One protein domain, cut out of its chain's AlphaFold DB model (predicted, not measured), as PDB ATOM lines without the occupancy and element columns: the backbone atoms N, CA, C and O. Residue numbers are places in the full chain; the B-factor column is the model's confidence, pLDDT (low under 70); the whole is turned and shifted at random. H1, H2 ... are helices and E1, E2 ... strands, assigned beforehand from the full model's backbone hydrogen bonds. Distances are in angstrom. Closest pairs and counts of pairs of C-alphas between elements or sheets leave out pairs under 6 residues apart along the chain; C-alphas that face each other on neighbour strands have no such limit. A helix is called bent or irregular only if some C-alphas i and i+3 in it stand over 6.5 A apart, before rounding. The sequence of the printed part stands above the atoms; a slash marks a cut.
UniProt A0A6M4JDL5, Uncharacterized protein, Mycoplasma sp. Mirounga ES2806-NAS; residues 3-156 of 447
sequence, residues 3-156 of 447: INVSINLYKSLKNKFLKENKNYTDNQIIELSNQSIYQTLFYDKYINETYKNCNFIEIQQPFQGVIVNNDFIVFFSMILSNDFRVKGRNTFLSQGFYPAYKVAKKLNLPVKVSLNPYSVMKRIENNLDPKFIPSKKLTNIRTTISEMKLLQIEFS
ATOM      1  N   ILE A   3     119.841 163.148 176.736       98.50
ATOM      2  CA  ILE A   3     120.178 163.668 175.409       98.50
ATOM      3  C   ILE A   3     118.922 164.312 174.833       98.50
ATOM      4  O   ILE A   3     118.001 163.628 174.388       98.50
ATOM      5  N   ASN A   4     118.894 165.640 174.811       98.56
ATOM      6  CA  ASN A   4     117.802 166.373 174.191       98.56
ATOM      7  C   ASN A   4     118.061 166.497 172.685       98.56
ATOM      8  O   ASN A   4     118.990 167.187 172.258       98.56
ATOM      9  N   VAL A   5     117.249 165.832 171.872       98.50
ATOM     10  CA  VAL A   5     117.407 165.743 170.422       98.50
ATOM     11  C   VAL A   5     116.534 166.771 169.724       98.50
ATOM     12  O   VAL A   5     115.320 166.818 169.901       98.50
ATOM     13  N   SER A   6     117.150 167.604 168.889       97.75
ATOM     14  CA  SER A   6     116.409 168.570 168.088       97.75
ATOM     15  C   SER A   6     115.445 167.894 167.108       97.75
ATOM     16  O   SER A   6     115.847 167.029 166.322       97.75
ATOM     17  N   ILE A   7     114.216 168.411 167.032       95.44
ATOM     18  CA  ILE A   7     113.220 168.041 166.016       95.44
ATOM     19  C   ILE A   7     113.773 168.101 164.582       95.44
ATOM     20  O   ILE A   7     113.428 167.290 163.723       95.44
ATOM     21  N   ASN A   8     114.659 169.057 164.294       93.94
ATOM     22  CA  ASN A   8     115.236 169.214 162.962       93.94
ATOM     23  C   ASN A   8     116.239 168.097 162.634       93.94
ATOM     24  O   ASN A   8     116.329 167.699 161.467       93.94
ATOM     25  N   LEU A   9     116.950 167.571 163.638       95.69
ATOM     26  CA  LEU A   9     117.823 166.411 163.468       95.69
ATOM     27  C   LEU A   9     116.993 165.149 163.222       95.69
ATOM     28  O   LEU A   9     117.236 164.466 162.227       95.69
ATOM     29  N   TYR A  10     115.965 164.889 164.042       95.88
ATOM     30  CA  TYR A  10     115.070 163.745 163.826       95.88
ATOM     31  C   TYR A  10     114.416 163.776 162.448       95.88
ATOM     32  O   TYR A  10     114.442 162.775 161.739       95.88
ATOM     33  N   LYS A  11     113.908 164.933 162.003       94.44
ATOM     34  CA  LYS A  11     113.359 165.084 160.643       94.44
ATOM     35  C   LYS A  11     114.384 164.738 159.562       94.44
ATOM     36  O   LYS A  11     114.043 164.078 158.582       94.44
ATOM     37  N   SER A  12     115.634 165.173 159.725       92.75
ATOM     38  CA  SER A  12     116.707 164.881 158.769       92.75
ATOM     39  C   SER A  12     117.038 163.384 158.720       92.75
ATOM     40  O   SER A  12     117.123 162.814 157.629       92.75
ATOM     41  N   LEU A  13     117.168 162.737 159.884       95.06
ATOM     42  CA  LEU A  13     117.445 161.303 160.001       95.06
ATOM     43  C   LEU A  13     116.273 160.455 159.488       95.06
ATOM     44  O   LEU A  13     116.481 159.594 158.635       95.06
ATOM     45  N   LYS A  14     115.032 160.773 159.885       95.06
ATOM     46  CA  LYS A  14     113.797 160.142 159.385       95.06
ATOM     47  C   LYS A  14     113.732 160.148 157.863       95.06
ATOM     48  O   LYS A  14     113.571 159.100 157.241       95.06
ATOM     49  N   ASN A  15     113.934 161.315 157.251       93.44
ATOM     50  CA  ASN A  15     113.940 161.454 155.795       93.44
ATOM     51  C   ASN A  15     115.023 160.610 155.120       93.44
ATOM     52  O   ASN A  15     114.881 160.249 153.949       93.44
ATOM     53  N   LYS A  16     116.134 160.346 155.809       92.44
ATOM     54  CA  LYS A  16     117.226 159.551 155.268       92.44
ATOM     55  C   LYS A  16     116.958 158.055 155.418       92.44
ATOM     56  O   LYS A  16     117.069 157.365 154.411       92.44
ATOM     57  N   PHE A  17     116.522 157.584 156.585       94.44
ATOM     58  CA  PHE A  17     116.170 156.177 156.812       94.44
ATOM     59  C   PHE A  17     114.993 155.716 155.943       94.44
ATOM     60  O   PHE A  17     115.079 154.665 155.318       94.44
ATOM     61  N   LEU A  18     113.954 156.543 155.776       93.56
ATOM     62  CA  LEU A  18     112.829 156.232 154.877       93.56
ATOM     63  C   LEU A  18     113.232 156.120 153.399       93.56
ATOM     64  O   LEU A  18     112.564 155.443 152.620       93.56
ATOM     65  N   LYS A  19     114.319 156.787 152.989       92.12
ATOM     66  CA  LYS A  19     114.871 156.627 151.635       92.12
ATOM     67  C   LYS A  19     115.608 155.303 151.458       92.12
ATOM     68  O   LYS A  19     115.721 154.860 150.321       92.12
ATOM     69  N   GLU A  20     116.125 154.710 152.532       90.31
ATOM     70  CA  GLU A  20     116.766 153.391 152.491       90.31
ATOM     71  C   GLU A  20     115.731 152.277 152.537       90.31
ATOM     72  O   GLU A  20     115.802 151.334 151.755       90.31
ATOM     73  N   ASN A  21     114.742 152.417 153.417       94.00
ATOM     74  CA  ASN A  21     113.647 151.478 153.536       94.00
ATOM     75  C   ASN A  21     112.350 152.224 153.861       94.00
ATOM     76  O   ASN A  21     112.162 152.747 154.960       94.00
ATOM     77  N   LYS A  22     111.433 152.245 152.888       93.88
ATOM     78  CA  LYS A  22     110.130 152.914 153.012       93.88
ATOM     79  C   LYS A  22     109.202 152.245 154.030       93.88
ATOM     80  O   LYS A  22     108.221 152.865 154.421       93.88
ATOM     81  N   ASN A  23     109.502 151.012 154.444       96.00
ATOM     82  CA  ASN A  23     108.649 150.213 155.321       96.00
ATOM     83  C   ASN A  23     108.972 150.392 156.810       96.00
ATOM     84  O   ASN A  23     108.327 149.755 157.640       96.00
ATOM     85  N   TYR A  24     109.967 151.211 157.170       96.38
ATOM     86  CA  TYR A  24     110.236 151.473 158.580       96.38
ATOM     87  C   TYR A  24     109.062 152.193 159.248       96.38
ATOM     88  O   TYR A  24     108.564 153.199 158.743       96.38
ATOM     89  N   THR A  25     108.662 151.697 160.417       96.50
ATOM     90  CA  THR A  25     107.694 152.374 161.287       96.50
ATOM     91  C   THR A  25     108.337 153.574 161.980       96.50
ATOM     92  O   THR A  25     109.561 153.658 162.111       96.50
ATOM     93  N   ASP A  26     107.520 154.497 162.487       93.75
ATOM     94  CA  ASP A  26     108.029 155.668 163.213       93.75
ATOM     95  C   ASP A  26     108.857 155.278 164.449       93.75
ATOM     96  O   ASP A  26     109.921 155.854 164.675       93.75
ATOM     97  N   ASN A  27     108.447 154.240 165.188       96.00
ATOM     98  CA  ASN A  27     109.202 153.732 166.338       96.00
ATOM     99  C   ASN A  27     110.564 153.157 165.925       96.00
ATOM    100  O   ASN A  27     111.566 153.425 166.585       96.00
ATOM    101  N   GLN A  28     110.626 152.417 164.812       96.94
ATOM    102  CA  GLN A  28     111.897 151.916 164.275       96.94
ATOM    103  C   GLN A  28     112.820 153.064 163.859       96.94
ATOM    104  O   GLN A  28     114.018 153.016 164.114       96.94
ATOM    105  N   ILE A  29     112.273 154.118 163.248       96.12
ATOM    106  CA  ILE A  29     113.050 155.290 162.829       96.12
ATOM    107  C   ILE A  29     113.610 156.049 164.031       96.12
ATOM    108  O   ILE A  29     114.764 156.481 163.983       96.12
ATOM    109  N   ILE A  30     112.813 156.234 165.086       96.31
ATOM    110  CA  ILE A  30     113.264 156.883 166.324       96.31
ATOM    111  C   ILE A  30     114.387 156.063 166.959       96.31
ATOM    112  O   ILE A  30     115.429 156.630 167.282       96.31
ATOM    113  N   GLU A  31     114.221 154.744 167.057       97.25
ATOM    114  CA  GLU A  31     115.237 153.857 167.627       97.25
ATOM    115  C   GLU A  31     116.544 153.893 166.819       97.25
ATOM    116  O   GLU A  31     117.606 154.150 167.380       97.25
ATOM    117  N   LEU A  32     116.479 153.760 165.490       96.62
ATOM    118  CA  LEU A  32     117.647 153.898 164.608       96.62
ATOM    119  C   LEU A  32     118.306 155.282 164.728       96.62
ATOM    120  O   LEU A  32     119.532 155.409 164.719       96.62
ATOM    121  N   SER A  33     117.502 156.338 164.870       97.50
ATOM    122  CA  SER A  33     118.012 157.694 165.074       97.50
ATOM    123  C   SER A  33     118.759 157.804 166.403       97.50
ATOM    124  O   SER A  33     119.891 158.281 166.413       97.50
ATOM    125  N   ASN A  34     118.183 157.309 167.499       98.25
ATOM    126  CA  ASN A  34     118.801 157.317 168.827       98.25
ATOM    127  C   ASN A  34     120.091 156.494 168.858       98.25
ATOM    128  O   ASN A  34     121.107 156.977 169.358       98.25
ATOM    129  N   GLN A  35     120.088 155.304 168.252       97.00
ATOM    130  CA  GLN A  35     121.277 154.462 168.124       97.00
ATOM    131  C   GLN A  35     122.387 155.161 167.333       97.00
ATOM    132  O   GLN A  35     123.529 155.196 167.787       97.00
ATOM    133  N   SER A  36     122.066 155.780 166.191       97.06
ATOM    134  CA  SER A  36     123.068 156.501 165.396       97.06
ATOM    135  C   SER A  36     123.653 157.705 166.151       97.06
ATOM    136  O   SER A  36     124.870 157.914 166.138       97.06
ATOM    137  N   ILE A  37     122.810 158.472 166.857       98.38
ATOM    138  CA  ILE A  37     123.231 159.601 167.701       98.38
ATOM    139  C   ILE A  37     124.150 159.097 168.814       98.38
ATOM    140  O   ILE A  37     125.247 159.625 168.973       98.38
ATOM    141  N   TYR A  38     123.733 158.060 169.543       97.94
ATOM    142  CA  TYR A  38     124.530 157.434 170.595       97.94
ATOM    143  C   TYR A  38     125.909 157.016 170.092       97.94
ATOM    144  O   TYR A  38     126.914 157.442 170.653       97.94
ATOM    145  N   GLN A  39     125.960 156.218 169.021       95.75
ATOM    146  CA  GLN A  39     127.213 155.702 168.469       95.75
ATOM    147  C   GLN A  39     128.165 156.834 168.094       95.75
ATOM    148  O   GLN A  39     129.361 156.741 168.346       95.75
ATOM    149  N   THR A  40     127.624 157.920 167.543       97.00
ATOM    150  CA  THR A  40     128.408 159.099 167.170       97.00
ATOM    151  C   THR A  40     128.970 159.811 168.392       97.00
ATOM    152  O   THR A  40     130.173 160.037 168.461       97.00
ATOM    153  N   LEU A  41     128.126 160.112 169.384       97.25
ATOM    154  CA  LEU A  41     128.555 160.766 170.623       97.25
ATOM    155  C   LEU A  41     129.575 159.920 171.398       97.25
ATOM    156  O   LEU A  41     130.523 160.468 171.957       97.25
ATOM    157  N   PHE A  42     129.376 158.602 171.428       95.94
ATOM    158  CA  PHE A  42     130.259 157.652 172.096       95.94
ATOM    159  C   PHE A  42     131.605 157.538 171.370       95.94
ATOM    160  O   PHE A  42     132.652 157.674 171.998       95.94
ATOM    161  N   TYR A  43     131.592 157.367 170.041       94.88
ATOM    162  CA  TYR A  43     132.812 157.335 169.227       94.88
ATOM    163  C   TYR A  43     133.626 158.622 169.390       94.88
ATOM    164  O   TYR A  43     134.834 158.571 169.603       94.88
ATOM    165  N   ASP A  44     132.957 159.776 169.352       95.06
ATOM    166  CA  ASP A  44     133.579 161.089 169.518       95.06
ATOM    167  C   ASP A  44     133.988 161.404 170.966       95.06
ATOM    168  O   ASP A  44     134.542 162.473 171.222       95.06
ATOM    169  N   LYS A  45     133.758 160.473 171.904       95.75
ATOM    170  CA  LYS A  45     134.065 160.595 173.338       95.75
ATOM    171  C   LYS A  45     133.397 161.794 174.015       95.75
ATOM    172  O   LYS A  45     133.900 162.307 175.012       95.75
ATOM    173  N   TYR A  46     132.251 162.234 173.505       96.12
ATOM    174  CA  TYR A  46     131.422 163.220 174.199       96.12
ATOM    175  C   TYR A  46     130.665 162.614 175.375       96.12
ATOM    176  O   TYR A  46     130.226 163.344 176.259       96.12
ATOM    177  N   ILE A  47     130.492 161.293 175.366       96.56
ATOM    178  CA  ILE A  47     129.770 160.531 176.379       96.56
ATOM    179  C   ILE A  47     130.535 159.231 176.649       96.56
ATOM    180  O   ILE A  47     131.212 158.712 175.762       96.56
ATOM    181  N   ASN A  48     130.415 158.698 177.861       96.25
ATOM    182  CA  ASN A  48     131.007 157.425 178.293       96.25
ATOM    183  C   ASN A  48     129.955 156.412 178.785       96.25
ATOM    184  O   ASN A  48     130.289 155.274 179.102       96.25
ATOM    185  N   GLU A  49     128.694 156.830 178.851       95.50
ATOM    186  CA  GLU A  49     127.573 156.012 179.296       95.50
ATOM    187  C   GLU A  49     127.180 154.967 178.256       95.50
ATOM    188  O   GLU A  49     127.361 155.163 177.056       95.50
ATOM    189  N   THR A  50     126.588 153.866 178.716       96.94
ATOM    190  CA  THR A  50     126.020 152.861 177.809       96.94
ATOM    191  C   THR A  50     124.712 153.360 177.187       96.94
ATOM    192  O   THR A  50     124.009 154.190 177.769       96.94
ATOM    193  N   TYR A  51     124.329 152.816 176.027       97.31
ATOM    194  CA  TYR A  51     123.078 153.188 175.348       97.31
ATOM    195  C   TYR A  51     121.845 153.057 176.255       97.31
ATOM    196  O   TYR A  51     121.005 153.950 176.285       97.31
ATOM    197  N   LYS A  52     121.778 151.988 177.063       96.81
ATOM    198  CA  LYS A  52     120.674 151.736 178.008       96.81
ATOM    199  C   LYS A  52     120.550 152.814 179.091       96.81
ATOM    200  O   LYS A  52     119.461 153.023 179.612       96.81
ATOM    201  N   ASN A  53     121.646 153.506 179.405       97.25
ATOM    202  CA  ASN A  53     121.685 154.586 180.391       97.25
ATOM    203  C   ASN A  53     121.399 155.965 179.769       97.25
ATOM    204  O   ASN A  53     121.454 156.985 180.467       97.25
ATOM    205  N   CYS A  54     121.127 156.033 178.464       97.94
ATOM    206  CA  CYS A  54     120.842 157.270 177.751       97.94
ATOM    207  C   CYS A  54     119.330 157.440 177.558       97.94
ATOM    208  O   CYS A  54     118.666 156.596 176.967       97.94
ATOM    209  N   ASN A  55     118.792 158.565 178.030       98.06
ATOM    210  CA  ASN A  55     117.407 158.959 177.821       98.06
ATOM    211  C   ASN A  55     117.339 160.019 176.715       98.06
ATOM    212  O   ASN A  55     117.845 161.130 176.892       98.06
ATOM    213  N   PHE A  56     116.733 159.668 175.582       98.44
ATOM    214  CA  PHE A  56     116.583 160.547 174.426       98.44
ATOM    215  C   PHE A  56     115.240 161.266 174.489       98.44
ATOM    216  O   PHE A  56     114.188 160.631 174.491       98.44
ATOM    217  N   ILE A  57     115.278 162.596 174.518       98.31
ATOM    218  CA  ILE A  57     114.087 163.436 174.637       98.31
ATOM    219  C   ILE A  57     114.026 164.362 173.429       98.31
ATOM    220  O   ILE A  57     114.949 165.137 173.192       98.31
ATOM    221  N   GLU A  58     112.942 164.319 172.657       97.75
ATOM    222  CA  GLU A  58     112.745 165.284 171.577       97.75
ATOM    223  C   GLU A  58     112.512 166.697 172.137       97.75
ATOM    224  O   GLU A  58     111.694 166.905 173.032       97.75
ATOM    225  N   ILE A  59     113.184 167.693 171.555       97.69
ATOM    226  CA  ILE A  59     112.983 169.110 171.863       97.69
ATOM    227  C   ILE A  59     112.616 169.925 170.618       97.69
ATOM    228  O   ILE A  59     113.176 169.763 169.530       97.69
ATOM    229  N   GLN A  60     111.726 170.904 170.807       96.44
ATOM    230  CA  GLN A  60     111.243 171.813 169.757       96.44
ATOM    231  C   GLN A  60     112.225 172.966 169.458       96.44
ATOM    232  O   GLN A  60     111.833 174.122 169.296       96.44
ATOM    233  N   GLN A  61     113.529 172.674 169.412       93.44
ATOM    234  CA  GLN A  61     114.568 173.644 169.050       93.44
ATOM    235  C   GLN A  61     114.974 173.463 167.579       93.44
ATOM    236  O   GLN A  61     115.273 172.349 167.170       93.44
ATOM    237  N   PRO A  62     115.029 174.520 166.749       90.00
ATOM    238  CA  PRO A  62     115.200 174.368 165.303       90.00
ATOM    239  C   PRO A  62     116.678 174.363 164.849       90.00
ATOM    240  O   PRO A  62     117.086 175.221 164.067       90.00
ATOM    241  N   PHE A  63     117.489 173.388 165.277       93.94
ATOM    242  CA  PHE A  63     118.898 173.237 164.841       93.94
ATOM    243  C   PHE A  63     119.261 171.786 164.467       93.94
ATOM    244  O   PHE A  63     118.490 170.876 164.723       93.94
ATOM    245  N   GLN A  64     120.394 171.522 163.818       93.75
ATOM    246  CA  GLN A  64     120.805 170.147 163.470       93.75
ATOM    247  C   GLN A  64     121.747 169.594 164.547       93.75
ATOM    248  O   GLN A  64     122.960 169.685 164.399       93.75
ATOM    249  N   GLY A  65     121.216 169.094 165.665       97.62
ATOM    250  CA  GLY A  65     122.069 168.665 166.776       97.62
ATOM    251  C   GLY A  65     121.335 168.161 168.014       97.62
ATOM    252  O   GLY A  65     120.122 167.932 167.986       97.62
ATOM    253  N   VAL A  66     122.096 168.005 169.096       98.62
ATOM    254  CA  VAL A  66     121.623 167.559 170.416       98.62
ATOM    255  C   VAL A  66     122.159 168.460 171.527       98.62
ATOM    256  O   VAL A  66     123.177 169.127 171.347       98.62
ATOM    257  N   ILE A  67     121.492 168.459 172.677       98.56
ATOM    258  CA  ILE A  67     122.003 169.013 173.936       98.56
ATOM    259  C   ILE A  67     122.269 167.838 174.872       98.56
ATOM    260  O   ILE A  67     121.360 167.050 175.141       98.56
ATOM    261  N   VAL A  68     123.501 167.711 175.353       98.19
ATOM    262  CA  VAL A  68     123.923 166.608 176.225       98.19
ATOM    263  C   VAL A  68     123.945 167.110 177.662       98.19
ATOM    264  O   VAL A  68     124.637 168.084 177.942       98.19
ATOM    265  N   ASN A  69     123.144 166.493 178.540       96.12
ATOM    266  CA  ASN A  69     123.007 166.808 179.973       96.12
ATOM    267  C   ASN A  69     122.729 168.283 180.331       96.12
ATOM    268  O   ASN A  69     122.789 168.646 181.496       96.12
ATOM    269  N   ASN A  70     122.373 169.126 179.356       95.69
ATOM    270  CA  ASN A  70     122.379 170.589 179.491       95.69
ATOM    271  C   ASN A  70     123.763 171.188 179.795       95.69
ATOM    272  O   ASN A  70     123.834 172.318 180.258       95.69
ATOM    273  N   ASP A  71     124.839 170.470 179.474       97.31
ATOM    274  CA  ASP A  71     126.217 170.934 179.656       97.31
ATOM    275  C   ASP A  71     126.768 171.564 178.375       97.31
ATOM    276  O   ASP A  71     127.491 172.556 178.411       97.31
ATOM    277  N   PHE A  72     126.435 170.994 177.213       98.06
ATOM    278  CA  PHE A  72     126.900 171.476 175.915       98.06
ATOM    279  C   PHE A  72     125.953 171.087 174.780       98.06
ATOM    280  O   PHE A  72     125.141 170.164 174.885       98.06
ATOM    281  N   ILE A  73     126.087 171.794 173.659       98.25
ATOM    282  CA  ILE A  73     125.399 171.476 172.409       98.25
ATOM    283  C   ILE A  73     126.371 170.784 171.463       98.25
ATOM    284  O   ILE A  73     127.474 171.277 171.250       98.25
ATOM    285  N   VAL A  74     125.938 169.696 170.830       98.19
ATOM    286  CA  VAL A  74     126.648 169.099 169.693       98.19
ATOM    287  C   VAL A  74     125.898 169.459 168.417       98.19
ATOM    288  O   VAL A  74     124.776 169.005 168.187       98.19
ATOM    289  N   PHE A  75     126.511 170.303 167.592       97.06
ATOM    290  CA  PHE A  75     126.071 170.602 166.236       97.06
ATOM    291  C   PHE A  75     126.608 169.537 165.276       97.06
ATOM    292  O   PHE A  75     127.813 169.307 165.196       97.06
ATOM    293  N   PHE A  76     125.715 168.914 164.516       95.88
ATOM    294  CA  PHE A  76     126.081 167.917 163.524       95.88
ATOM    295  C   PHE A  76     126.167 168.514 162.121       95.88
ATOM    296  O   PHE A  76     125.325 169.321 161.714       95.88
ATOM    297  N   SER A  77     127.156 168.061 161.350       92.38
ATOM    298  CA  SER A  77     127.293 168.412 159.938       92.38
ATOM    299  C   SER A  77     126.060 168.016 159.118       92.38
ATOM    300  O   SER A  77     125.211 167.217 159.528       92.38
ATOM    301  N   MET A  78     125.997 168.510 157.882       88.31
ATOM    302  CA  MET A  78     125.089 167.933 156.892       88.31
ATOM    303  C   MET A  78     125.394 166.449 156.628       88.31
ATOM    304  O   MET A  78     126.545 166.017 156.712       88.31
ATOM    305  N   ILE A  79     124.355 165.693 156.250       88.06
ATOM    306  CA  ILE A  79     124.473 164.297 155.809       88.06
ATOM    307  C   ILE A  79     125.320 164.220 154.528       88.06
ATOM    308  O   ILE A  79     125.016 164.876 153.526       88.06
ATOM    309  N   LEU A  80     126.351 163.378 154.554       85.94
ATOM    310  CA  LEU A  80     127.216 163.079 153.411       85.94
ATOM    311  C   LEU A  80     126.546 162.111 152.414       85.94
ATOM    312  O   LEU A  80     125.569 161.425 152.726       85.94
ATOM    313  N   SER A  81     127.043 162.068 151.176       81.81
ATOM    314  CA  SER A  81     126.669 161.029 150.209       81.81
ATOM    315  C   SER A  81     127.221 159.657 150.600       81.81
ATOM    316  O   SER A  81     128.033 159.538 151.512       81.81
ATOM    317  N   ASN A  82     126.769 158.610 149.902       75.38
ATOM    318  CA  ASN A  82     127.187 157.232 150.174       75.38
ATOM    319  C   ASN A  82     128.695 157.024 149.928       75.38
ATOM    320  O   ASN A  82     129.317 156.225 150.611       75.38
ATOM    321  N   ASP A  83     129.295 157.788 149.008       75.94
ATOM    322  CA  ASP A  83     130.748 157.859 148.790       75.94
ATOM    323  C   ASP A  83     131.452 158.833 149.758       75.94
ATOM    324  O   ASP A  83     132.586 159.245 149.520       75.94
ATOM    325  N   PHE A  84     130.777 159.236 150.842       75.94
ATOM    326  CA  PHE A  84     131.283 160.139 151.878       75.94
ATOM    327  C   PHE A  84     131.718 161.518 151.388       75.94
ATOM    328  O   PHE A  84     132.497 162.218 152.036       75.94
ATOM    329  N   ARG A  85     131.171 161.950 150.253       77.31
ATOM    330  CA  ARG A  85     131.393 163.288 149.717       77.31
ATOM    331  C   ARG A  85     130.325 164.252 150.214       77.31
ATOM    332  O   ARG A  85     129.208 163.890 150.587       77.31
ATOM    333  N   VAL A  86     130.669 165.533 150.228       73.88
ATOM    334  CA  VAL A  86     129.703 166.577 150.563       73.88
ATOM    335  C   VAL A  86     128.741 166.750 149.392       73.88
ATOM    336  O   VAL A  86     129.157 167.017 148.263       73.88
ATOM    337  N   LYS A  87     127.437 166.615 149.653       64.56
ATOM    338  CA  LYS A  87     126.404 166.950 148.670       64.56
ATOM    339  C   LYS A  87     126.221 168.465 148.629       64.56
ATOM    340  O   LYS A  87     125.538 169.035 149.471       64.56
ATOM    341  N   GLY A  88     126.825 169.106 147.633       61.56
ATOM    342  CA  GLY A  88     126.759 170.556 147.442       61.56
ATOM    343  C   GLY A  88     128.069 171.254 147.795       61.56
ATOM    344  O   GLY A  88     128.910 170.722 148.511       61.56
ATOM    345  N   ARG A  89     128.280 172.445 147.226       54.38
ATOM    346  CA  ARG A  89     129.622 173.047 147.178       54.38
ATOM    347  C   ARG A  89     130.033 173.771 148.470       54.38
ATOM    348  O   ARG A  89     131.228 173.855 148.711       54.38
ATOM    349  N   ASN A  90     129.092 174.243 149.306       53.75
ATOM    350  CA  ASN A  90     129.375 175.271 150.333       53.75
ATOM    351  C   ASN A  90     128.551 175.186 151.647       53.75
ATOM    352  O   ASN A  90     128.415 176.195 152.330       53.75
ATOM    353  N   THR A  91     127.954 174.047 152.007       64.31
ATOM    354  CA  THR A  91     126.954 173.999 153.108       64.31
ATOM    355  C   THR A  91     127.294 173.062 154.259       64.31
ATOM    356  O   THR A  91     126.502 172.935 155.187       64.31
ATOM    357  N   PHE A  92     128.462 172.416 154.213       77.31
ATOM    358  CA  PHE A  92     128.797 171.295 155.094       77.31
ATOM    359  C   PHE A  92     128.598 171.598 156.591       77.31
ATOM    360  O   PHE A  92     127.952 170.810 157.281       77.31
ATOM    361  N   LEU A  93     129.094 172.751 157.059       86.38
ATOM    362  CA  LEU A  93     128.981 173.201 158.456       86.38
ATOM    363  C   LEU A  93     128.322 174.581 158.581       86.38
ATOM    364  O   LEU A  93     127.423 174.769 159.397       86.38
ATOM    365  N   SER A  94     128.720 175.537 157.741       86.12
ATOM    366  CA  SER A  94     128.327 176.947 157.865       86.12
ATOM    367  C   SER A  94     126.808 177.172 157.889       86.12
ATOM    368  O   SER A  94     126.309 177.917 158.732       86.12
ATOM    369  N   GLN A  95     126.041 176.494 157.027       82.31
ATOM    370  CA  GLN A  95     124.589 176.693 156.909       82.31
ATOM    371  C   GLN A  95     123.817 176.320 158.188       82.31
ATOM    372  O   GLN A  95     122.839 176.983 158.536       82.31
ATOM    373  N   GLY A  96     124.232 175.252 158.874       85.12
ATOM    374  CA  GLY A  96     123.559 174.749 160.075       85.12
ATOM    375  C   GLY A  96     124.058 175.379 161.376       85.12
ATOM    376  O   GLY A  96     123.384 175.266 162.402       85.12
ATOM    377  N   PHE A  97     125.201 176.066 161.329       91.31
ATOM    378  CA  PHE A  97     125.870 176.557 162.525       91.31
ATOM    379  C   PHE A  97     125.125 177.714 163.202       91.31
ATOM    380  O   PHE A  97     124.942 177.688 164.416       91.31
ATOM    381  N   TYR A  98     124.630 178.704 162.449       92.75
ATOM    382  CA  TYR A  98     123.942 179.863 163.041       92.75
ATOM    383  C   TYR A  98     122.732 179.481 163.923       92.75
ATOM    384  O   TYR A  98     122.640 179.980 165.049       92.75
ATOM    385  N   PRO A  99     121.812 178.590 163.489       92.38
ATOM    386  CA  PRO A  99     120.756 178.087 164.365       92.38
ATOM    387  C   PRO A  99     121.278 177.441 165.656       92.38
ATOM    388  O   PRO A  99     120.743 177.736 166.723       92.38
ATOM    389  N   ALA A 100     122.325 176.612 165.577       94.62
ATOM    390  CA  ALA A 100     122.916 175.962 166.749       94.62
ATOM    391  C   ALA A 100     123.539 176.989 167.708       94.62
ATOM    392  O   ALA A 100     123.218 176.993 168.893       94.62
ATOM    393  N   TYR A 101     124.329 177.930 167.181       94.94
ATOM    394  CA  TYR A 101     124.913 179.033 167.946       94.94
ATOM    395  C   TYR A 101     123.845 179.873 168.659       94.94
ATOM    396  O   TYR A 101     124.007 180.246 169.818       94.94
ATOM    397  N   LYS A 102     122.717 180.157 167.996       94.44
ATOM    398  CA  LYS A 102     121.614 180.918 168.599       94.44
ATOM    399  C   LYS A 102     121.000 180.190 169.800       94.44
ATOM    400  O   LYS A 102     120.695 180.836 170.802       94.44
ATOM    401  N   VAL A 103     120.795 178.876 169.692       95.75
ATOM    402  CA  VAL A 103     120.277 178.050 170.795       95.75
ATOM    403  C   VAL A 103     121.297 177.996 171.931       95.75
ATOM    404  O   VAL A 103     120.936 178.257 173.074       95.75
ATOM    405  N   ALA A 104     122.568 177.767 171.604       96.06
ATOM    406  CA  ALA A 104     123.672 177.730 172.555       96.06
ATOM    407  C   ALA A 104     123.790 179.034 173.351       96.06
ATOM    408  O   ALA A 104     123.771 179.011 174.575       96.06
ATOM    409  N   LYS A 105     123.766 180.186 172.666       94.75
ATOM    410  CA  LYS A 105     123.784 181.507 173.307       94.75
ATOM    411  C   LYS A 105     122.569 181.733 174.212       94.75
ATOM    412  O   LYS A 105     122.716 182.312 175.279       94.75
ATOM    413  N   LYS A 106     121.372 181.287 173.806       96.19
ATOM    414  CA  LYS A 106     120.153 181.409 174.629       96.19
ATOM    415  C   LYS A 106     120.249 180.589 175.920       96.19
ATOM    416  O   LYS A 106     119.714 181.015 176.936       96.19
ATOM    417  N   LEU A 107     120.878 179.420 175.856       96.12
ATOM    418  CA  LEU A 107     121.022 178.498 176.985       96.12
ATOM    419  C   LEU A 107     122.338 178.678 177.752       96.12
ATOM    420  O   LEU A 107     122.549 177.987 178.738       96.12
ATOM    421  N   ASN A 108     123.201 179.594 177.306       97.06
ATOM    422  CA  ASN A 108     124.557 179.784 177.814       97.06
ATOM    423  C   ASN A 108     125.403 178.495 177.806       97.06
ATOM    424  O   ASN A 108     126.070 178.171 178.784       97.06
ATOM    425  N   LEU A 109     125.354 177.750 176.700       97.12
ATOM    426  CA  LEU A 109     126.079 176.488 176.533       97.12
ATOM    427  C   LEU A 109     127.193 176.614 175.486       97.12
ATOM    428  O   LEU A 109     126.997 177.297 174.476       97.12
ATOM    429  N   PRO A 110     128.331 175.923 175.660       97.19
ATOM    430  CA  PRO A 110     129.335 175.792 174.614       97.19
ATOM    431  C   PRO A 110     128.809 174.946 173.445       97.19
ATOM    432  O   PRO A 110     127.959 174.063 173.605       97.19
ATOM    433  N   VAL A 111     129.338 175.218 172.251       96.62
ATOM    434  CA  VAL A 111     129.037 174.454 171.036       96.62
ATOM    435  C   VAL A 111     130.226 173.578 170.688       96.62
ATOM    436  O   VAL A 111     131.338 174.073 170.527       96.62
ATOM    437  N   LYS A 112     129.958 172.290 170.500       97.19
ATOM    438  CA  LYS A 112     130.868 171.316 169.906       97.19
ATOM    439  C   LYS A 112     130.346 170.898 168.538       97.19
ATOM    440  O   LYS A 112     129.145 170.998 168.269       97.19
ATOM    441  N   VAL A 113     131.224 170.423 167.665       96.06
ATOM    442  CA  VAL A 113     130.877 170.036 166.292       96.06
ATOM    443  C   VAL A 113     131.238 168.582 166.049       96.06
ATOM    444  O   VAL A 113     132.290 168.123 166.483       96.06
ATOM    445  N   SER A 114     130.366 167.859 165.349       95.81
ATOM    446  CA  SER A 114     130.601 166.475 164.935       95.81
ATOM    447  C   SER A 114     130.035 166.189 163.544       95.81
ATOM    448  O   SER A 114     129.253 166.969 162.989       95.81
ATOM    449  N   LEU A 115     130.467 165.081 162.942       93.62
ATOM    450  CA  LEU A 115     129.840 164.555 161.736       93.62
ATOM    451  C   LEU A 115     128.393 164.148 161.985       93.62
ATOM    452  O   LEU A 115     127.993 163.778 163.083       93.62
ATOM    453  N   ASN A 116     127.594 164.179 160.922       94.94
ATOM    454  CA  ASN A 116     126.224 163.712 161.007       94.94
ATOM    455  C   ASN A 116     126.142 162.250 161.493       94.94
ATOM    456  O   ASN A 116     126.844 161.409 160.919       94.94
ATOM    457  N   PRO A 117     125.239 161.918 162.438       96.44
ATOM    458  CA  PRO A 117     125.159 160.573 162.990       96.44
ATOM    459  C   PRO A 117     124.931 159.471 161.962       96.44
ATOM    460  O   PRO A 117     125.572 158.424 161.999       96.44
ATOM    461  N   TYR A 118     124.085 159.744 160.968       94.19
ATOM    462  CA  TYR A 118     123.856 158.806 159.875       94.19
ATOM    463  C   TYR A 118     125.133 158.571 159.049       94.19
ATOM    464  O   TYR A 118     125.399 157.458 158.604       94.19
ATOM    465  N   SER A 119     125.947 159.612 158.837       92.19
ATOM    466  CA  SER A 119     127.210 159.482 158.106       92.19
ATOM    467  C   SER A 119     128.226 158.653 158.894       92.19
ATOM    468  O   SER A 119     128.827 157.751 158.322       92.19
ATOM    469  N   VAL A 120     128.378 158.895 160.194       93.00
ATOM    470  CA  VAL A 120     129.269 158.101 161.057       93.00
ATOM    471  C   VAL A 120     128.860 156.630 161.051       93.00
ATOM    472  O   VAL A 120     129.678 155.772 160.718       93.00
ATOM    473  N   MET A 121     127.579 156.353 161.303       92.12
ATOM    474  CA  MET A 121     127.026 154.998 161.308       92.12
ATOM    475  C   MET A 121     127.300 154.267 159.988       92.12
ATOM    476  O   MET A 121     127.809 153.151 159.996       92.12
ATOM    477  N   LYS A 122     127.077 154.918 158.838       90.62
ATOM    478  CA  LYS A 122     127.358 154.310 157.528       90.62
ATOM    479  C   LYS A 122     128.835 153.995 157.300       90.62
ATOM    480  O   LYS A 122     129.122 153.084 156.531       90.62
ATOM    481  N   ARG A 123     129.785 154.716 157.905       90.19
ATOM    482  CA  ARG A 123     131.210 154.332 157.811       90.19
ATOM    483  C   ARG A 123     131.469 153.080 158.623       90.19
ATOM    484  O   ARG A 123     132.057 152.149 158.088       90.19
ATOM    485  N   ILE A 124     130.952 153.043 159.849       88.81
ATOM    486  CA  ILE A 124     131.077 151.894 160.749       88.81
ATOM    487  C   ILE A 124     130.475 150.638 160.103       88.81
ATOM    488  O   ILE A 124     131.158 149.626 160.014       88.81
ATOM    489  N   GLU A 125     129.253 150.719 159.563       89.31
ATOM    490  CA  GLU A 125     128.587 149.605 158.860       89.31
ATOM    491  C   GLU A 125     129.398 149.073 157.670       89.31
ATOM    492  O   GLU A 125     129.359 147.883 157.372       89.31
ATOM    493  N   ASN A 126     130.146 149.946 156.992       88.56
ATOM    494  CA  ASN A 126     130.994 149.585 155.856       88.56
ATOM    495  C   ASN A 126     132.445 149.260 156.260       88.56
ATOM    496  O   ASN A 126     133.306 149.184 155.385       88.56
ATOM    497  N   ASN A 127     132.741 149.093 157.556       89.81
ATOM    498  CA  ASN A 127     134.093 148.869 158.086       89.81
ATOM    499  C   ASN A 127     135.115 149.947 157.661       89.81
ATOM    500  O   ASN A 127     136.283 149.658 157.407       89.81
ATOM    501  N   LEU A 128     134.676 151.205 157.566       89.19
ATOM    502  CA  LEU A 128     135.513 152.363 157.245       89.19
ATOM    503  C   LEU A 128     135.775 153.204 158.499       89.19
ATOM    504  O   LEU A 128     134.874 153.403 159.313       89.19
ATOM    505  N   ASP A 129     136.977 153.783 158.609       88.06
ATOM    506  CA  ASP A 129     137.319 154.735 159.679       88.06
ATOM    507  C   ASP A 129     136.336 155.915 159.669       88.06
ATOM    508  O   ASP A 129     136.308 156.612 158.655       88.06
ATOM    509  N   PRO A 130     135.556 156.179 160.736       87.56
ATOM    510  CA  PRO A 130     134.569 157.258 160.790       87.56
ATOM    511  C   PRO A 130     135.103 158.676 160.565       87.56
ATOM    512  O   PRO A 130     134.305 159.577 160.293       87.56
ATOM    513  N   LYS A 131     136.419 158.893 160.652       89.25
ATOM    514  CA  LYS A 131     137.038 160.198 160.403       89.25
ATOM    515  C   LYS A 131     136.731 160.731 159.004       89.25
ATOM    516  O   LYS A 131     136.837 160.034 157.988       89.25
ATOM    517  N   PHE A 132     136.376 162.012 158.936       84.19
ATOM    518  CA  PHE A 132     136.166 162.697 157.667       84.19
ATOM    519  C   PHE A 132     137.470 163.280 157.134       84.19
ATOM    520  O   PHE A 132     138.109 164.115 157.768       84.19
ATOM    521  N   ILE A 133     137.819 162.886 155.910       80.31
ATOM    522  CA  ILE A 133     139.012 163.367 155.216       80.31
ATOM    523  C   ILE A 133     138.566 164.247 154.042       80.31
ATOM    524  O   ILE A 133     138.151 163.730 152.998       80.31
ATOM    525  N   PRO A 134     138.631 165.587 154.162       72.50
ATOM    526  CA  PRO A 134     138.298 166.464 153.053       72.50
ATOM    527  C   PRO A 134     139.358 166.342 151.955       72.50
ATOM    528  O   PRO A 134     140.551 166.559 152.192       72.50
ATOM    529  N   SER A 135     138.920 166.078 150.719       72.12
ATOM    530  CA  SER A 135     139.816 166.119 149.557       72.12
ATOM    531  C   SER A 135     140.560 167.461 149.484       72.12
ATOM    532  O   SER A 135     140.002 168.501 149.845       72.12
ATOM    533  N   LYS A 136     141.794 167.467 148.957       65.56
ATOM    534  CA  LYS A 136     142.606 168.693 148.790       65.56
ATOM    535  C   LYS A 136     141.888 169.804 148.003       65.56
ATOM    536  O   LYS A 136     142.229 170.968 148.147       65.56
ATOM    537  N   LYS A 137     140.872 169.458 147.204       68.19
ATOM    538  CA  LYS A 137     140.066 170.398 146.409       68.19
ATOM    539  C   LYS A 137     138.936 171.080 147.200       68.19
ATOM    540  O   LYS A 137     138.273 171.956 146.658       68.19
ATOM    541  N   LEU A 138     138.683 170.696 148.457       77.06
ATOM    542  CA  LEU A 138     137.586 171.234 149.281       77.06
ATOM    543  C   LEU A 138     138.040 172.405 150.161       77.06
ATOM    544  O   LEU A 138     137.832 172.405 151.375       77.06
ATOM    545  N   THR A 139     138.631 173.421 149.528       79.06
ATOM    546  CA  THR A 139     139.166 174.623 150.184       79.06
ATOM    547  C   THR A 139     138.162 175.252 151.152       79.06
ATOM    548  O   THR A 139     138.497 175.510 152.300       79.06
ATOM    549  N   ASN A 140     136.891 175.387 150.757       80.94
ATOM    550  CA  ASN A 140     135.861 176.029 151.590       80.94
ATOM    551  C   ASN A 140     135.590 175.315 152.910       80.94
ATOM    552  O   ASN A 140     135.320 175.977 153.908       80.94
ATOM    553  N   ILE A 141     135.648 173.981 152.927       85.00
ATOM    554  CA  ILE A 141     135.403 173.211 154.151       85.00
ATOM    555  C   ILE A 141     136.548 173.434 155.131       85.00
ATOM    556  O   ILE A 141     136.297 173.698 156.302       85.00
ATOM    557  N   ARG A 142     137.791 173.380 154.640       87.31
ATOM    558  CA  ARG A 142     138.972 173.620 155.473       87.31
ATOM    559  C   ARG A 142     138.985 175.053 156.000       87.31
ATOM    560  O   ARG A 142     139.214 175.245 157.190       87.31
ATOM    561  N   THR A 143     138.635 176.034 155.161       89.56
ATOM    562  CA  THR A 143     138.430 177.425 155.591       89.56
ATOM    563  C   THR A 143     137.382 177.497 156.703       89.56
ATOM    564  O   THR A 143     137.697 177.988 157.775       89.56
ATOM    565  N   THR A 144     136.187 176.923 156.505       90.50
ATOM    566  CA  THR A 144     135.095 176.940 157.503       90.50
ATOM    567  C   THR A 144     135.530 176.336 158.841       90.50
ATOM    568  O   THR A 144     135.264 176.901 159.895       90.50
ATOM    569  N   ILE A 145     136.219 175.193 158.815       91.38
ATOM    570  CA  ILE A 145     136.704 174.529 160.033       91.38
ATOM    571  C   ILE A 145     137.759 175.383 160.735       91.38
ATOM    572  O   ILE A 145     137.693 175.539 161.949       91.38
ATOM    573  N   SER A 146     138.682 175.980 159.982       92.62
ATOM    574  CA  SER A 146     139.711 176.868 160.538       92.62
ATOM    575  C   SER A 146     139.083 178.094 161.205       92.62
ATOM    576  O   SER A 146     139.460 178.443 162.318       92.62
ATOM    577  N   GLU A 147     138.065 178.702 160.580       94.50
ATOM    578  CA  GLU A 147     137.302 179.809 161.177       94.50
ATOM    579  C   GLU A 147     136.656 179.394 162.500       94.50
ATOM    580  O   GLU A 147     136.760 180.104 163.495       94.50
ATOM    581  N   MET A 148     136.018 178.223 162.530       95.19
ATOM    582  CA  MET A 148     135.368 177.709 163.731       95.19
ATOM    583  C   MET A 148     136.375 177.367 164.841       95.19
ATOM    584  O   MET A 148     136.127 177.689 165.999       95.19
ATOM    585  N   LYS A 149     137.536 176.789 164.503       93.88
ATOM    586  CA  LYS A 149     138.623 176.532 165.463       93.88
ATOM    587  C   LYS A 149     139.154 177.832 166.074       93.88
ATOM    588  O   LYS A 149     139.343 177.905 167.283       93.88
ATOM    589  N   LEU A 150     139.326 178.883 165.268       94.88
ATOM    590  CA  LEU A 150     139.735 180.208 165.756       94.88
ATOM    591  C   LEU A 150     138.667 180.902 166.614       94.88
ATOM    592  O   LEU A 150     139.010 181.755 167.431       94.88
ATOM    593  N   LEU A 151     137.400 180.510 166.463       94.94
ATOM    594  CA  LEU A 151     136.289 180.867 167.351       94.94
ATOM    595  C   LEU A 151     136.205 179.980 168.607       94.94
ATOM    596  O   LEU A 151     135.199 180.029 169.310       94.94
ATOM    597  N   GLN A 152     137.234 179.168 168.878       94.31
ATOM    598  CA  GLN A 152     137.309 178.238 170.013       94.31
ATOM    599  C   GLN A 152     136.174 177.204 170.035       94.31
ATOM    600  O   GLN A 152     135.778 176.709 171.087       94.31
ATOM    601  N   ILE A 153     135.632 176.861 168.864       95.25
ATOM    602  CA  ILE A 153     134.631 175.805 168.747       95.25
ATOM    603  C   ILE A 153     135.347 174.458 168.758       95.25
ATOM    604  O   ILE A 153     136.214 174.194 167.921       95.25
ATOM    605  N   GLU A 154     134.958 173.595 169.691       94.19
ATOM    606  CA  GLU A 154     135.526 172.256 169.818       94.19
ATOM    607  C   GLU A 154     135.022 171.335 168.703       94.19
ATOM    608  O   GLU A 154     133.825 171.279 168.399       94.19
ATOM    609  N   PHE A 155     135.940 170.576 168.108       93.94
ATOM    610  CA  PHE A 155     135.633 169.562 167.107       93.94
ATOM    611  C   PHE A 155     135.824 168.165 167.681       93.94
ATOM    612  O   PHE A 155     136.764 167.895 168.426       93.94
ATOM    613  N   SER A 156     134.937 167.269 167.278       92.50
ATOM    614  CA  SER A 156     134.979 165.864 167.641       92.50
ATOM    615  C   SER A 156     136.122 165.107 166.972       92.50
ATOM    616  O   SER A 156     136.675 165.562 165.973       92.50
TER     617      SER A 156
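What this domain is: This is residues 3 to 156 of the 447 residues of an uncharacterized protein of Mycoplasma sp. Mirounga ES2806-NAS (UniProt A0A6M4JDL5). A strongly twisted sheet of five strands forms the middle layer, with H2 crossing one face and H3 running along the other. H1 reaches away from the sheet with just its first turn near it, H4 packs on H2, and H5 lies out past the E5 side, close to H3. The printed part has 154 residues, mixed in class, in the order E1 H1 H2 E2 E3 E4 H3 E5 H4 H5; the mixed sheet runs E2 E1 E3 E4 E5. It is compact, with a radius of gyration of the C-alphas of 14.9 A, and spans 40 by 37 by 26 A.

How they stand to each other: In the sheet, E2, residues 55 to 59, is parallel to E1, residues 3 to 6, with N 5 and O 57 2.7 A apart. E1 is antiparallel to E3, residues 65 to 68, with N 67 and O 4 2.8 A apart. E3 forms a hairpin with E4, residues 72 to 76, with N 74 and O 66 2.9 A apart. E4 is parallel to edge strand E5, residues 111 to 114, with N 112 and O 73 2.8 A apart. H2, residues 26 to 43, and H3, residues 94 to 107, are on opposite faces: three layers, helices on both faces of a sheet. H2 has a height over the sheet of 9.8 A and runs only just across the strands, at 60.2 degrees to E1 on the local plane. H3 has a height of 8.9 A and runs along E4, at 16 degrees on the local plane; the C-alphas of Phe 75 and Ala 100, their closest, are 6.2 A apart. H1, residues 7 to 20, only grazes the sheet, with residues 7 to 10. With residues 29 to 33 alone H2 touches H1, closest C-alphas Lys 14 and Ile 29 at 6.0 A. With residues 33 to 40 alone H2 touches H4, residues 117 to 125, about perpendicular at 78 degrees, closest C-alphas Ser 36 and Pro 117 at 5.2 A. H5, residues 139 to 150, is close to but not clearly touching H3, closest C-alphas Ser 94 and Thr 144 at 6.8 A. E1, H1, H2, E2 and E4, H3, E5 are strand-helix-strand units, parallel neighbour strands joined through helices, with right-handed crossovers. Every O i to N i+4 pair is within hydrogen-bond range in H2, H4 and H5; H1 has 9 of 10 and H3 7 of 10.

Where its parts are: E1 begins at C-alpha 3 (120.178, 163.668, 175.409). H2 is 25.6 A long, H3 20.5 A and H1 20.3 A. H3 is irregular, but only just: C-alphas 95 and 98 are 6.9 A apart. H5, 16.6 A long, ends at C-alpha 150 (139.735, 180.208, 165.756).

The domain as a whole: The C-alphas of Asn 23 and Leu 150, the two farthest apart, are 44.4 A apart. The printed part has no cut. The links H2 to E2, E4 to H3 and H4 to H5 are long; residues 154 to 155 pair in parallel with residues 112 to 113 of E5. The mean pLDDT of the printed part is 91.4, with residues 87 to 91 and 136 to 137 under 70.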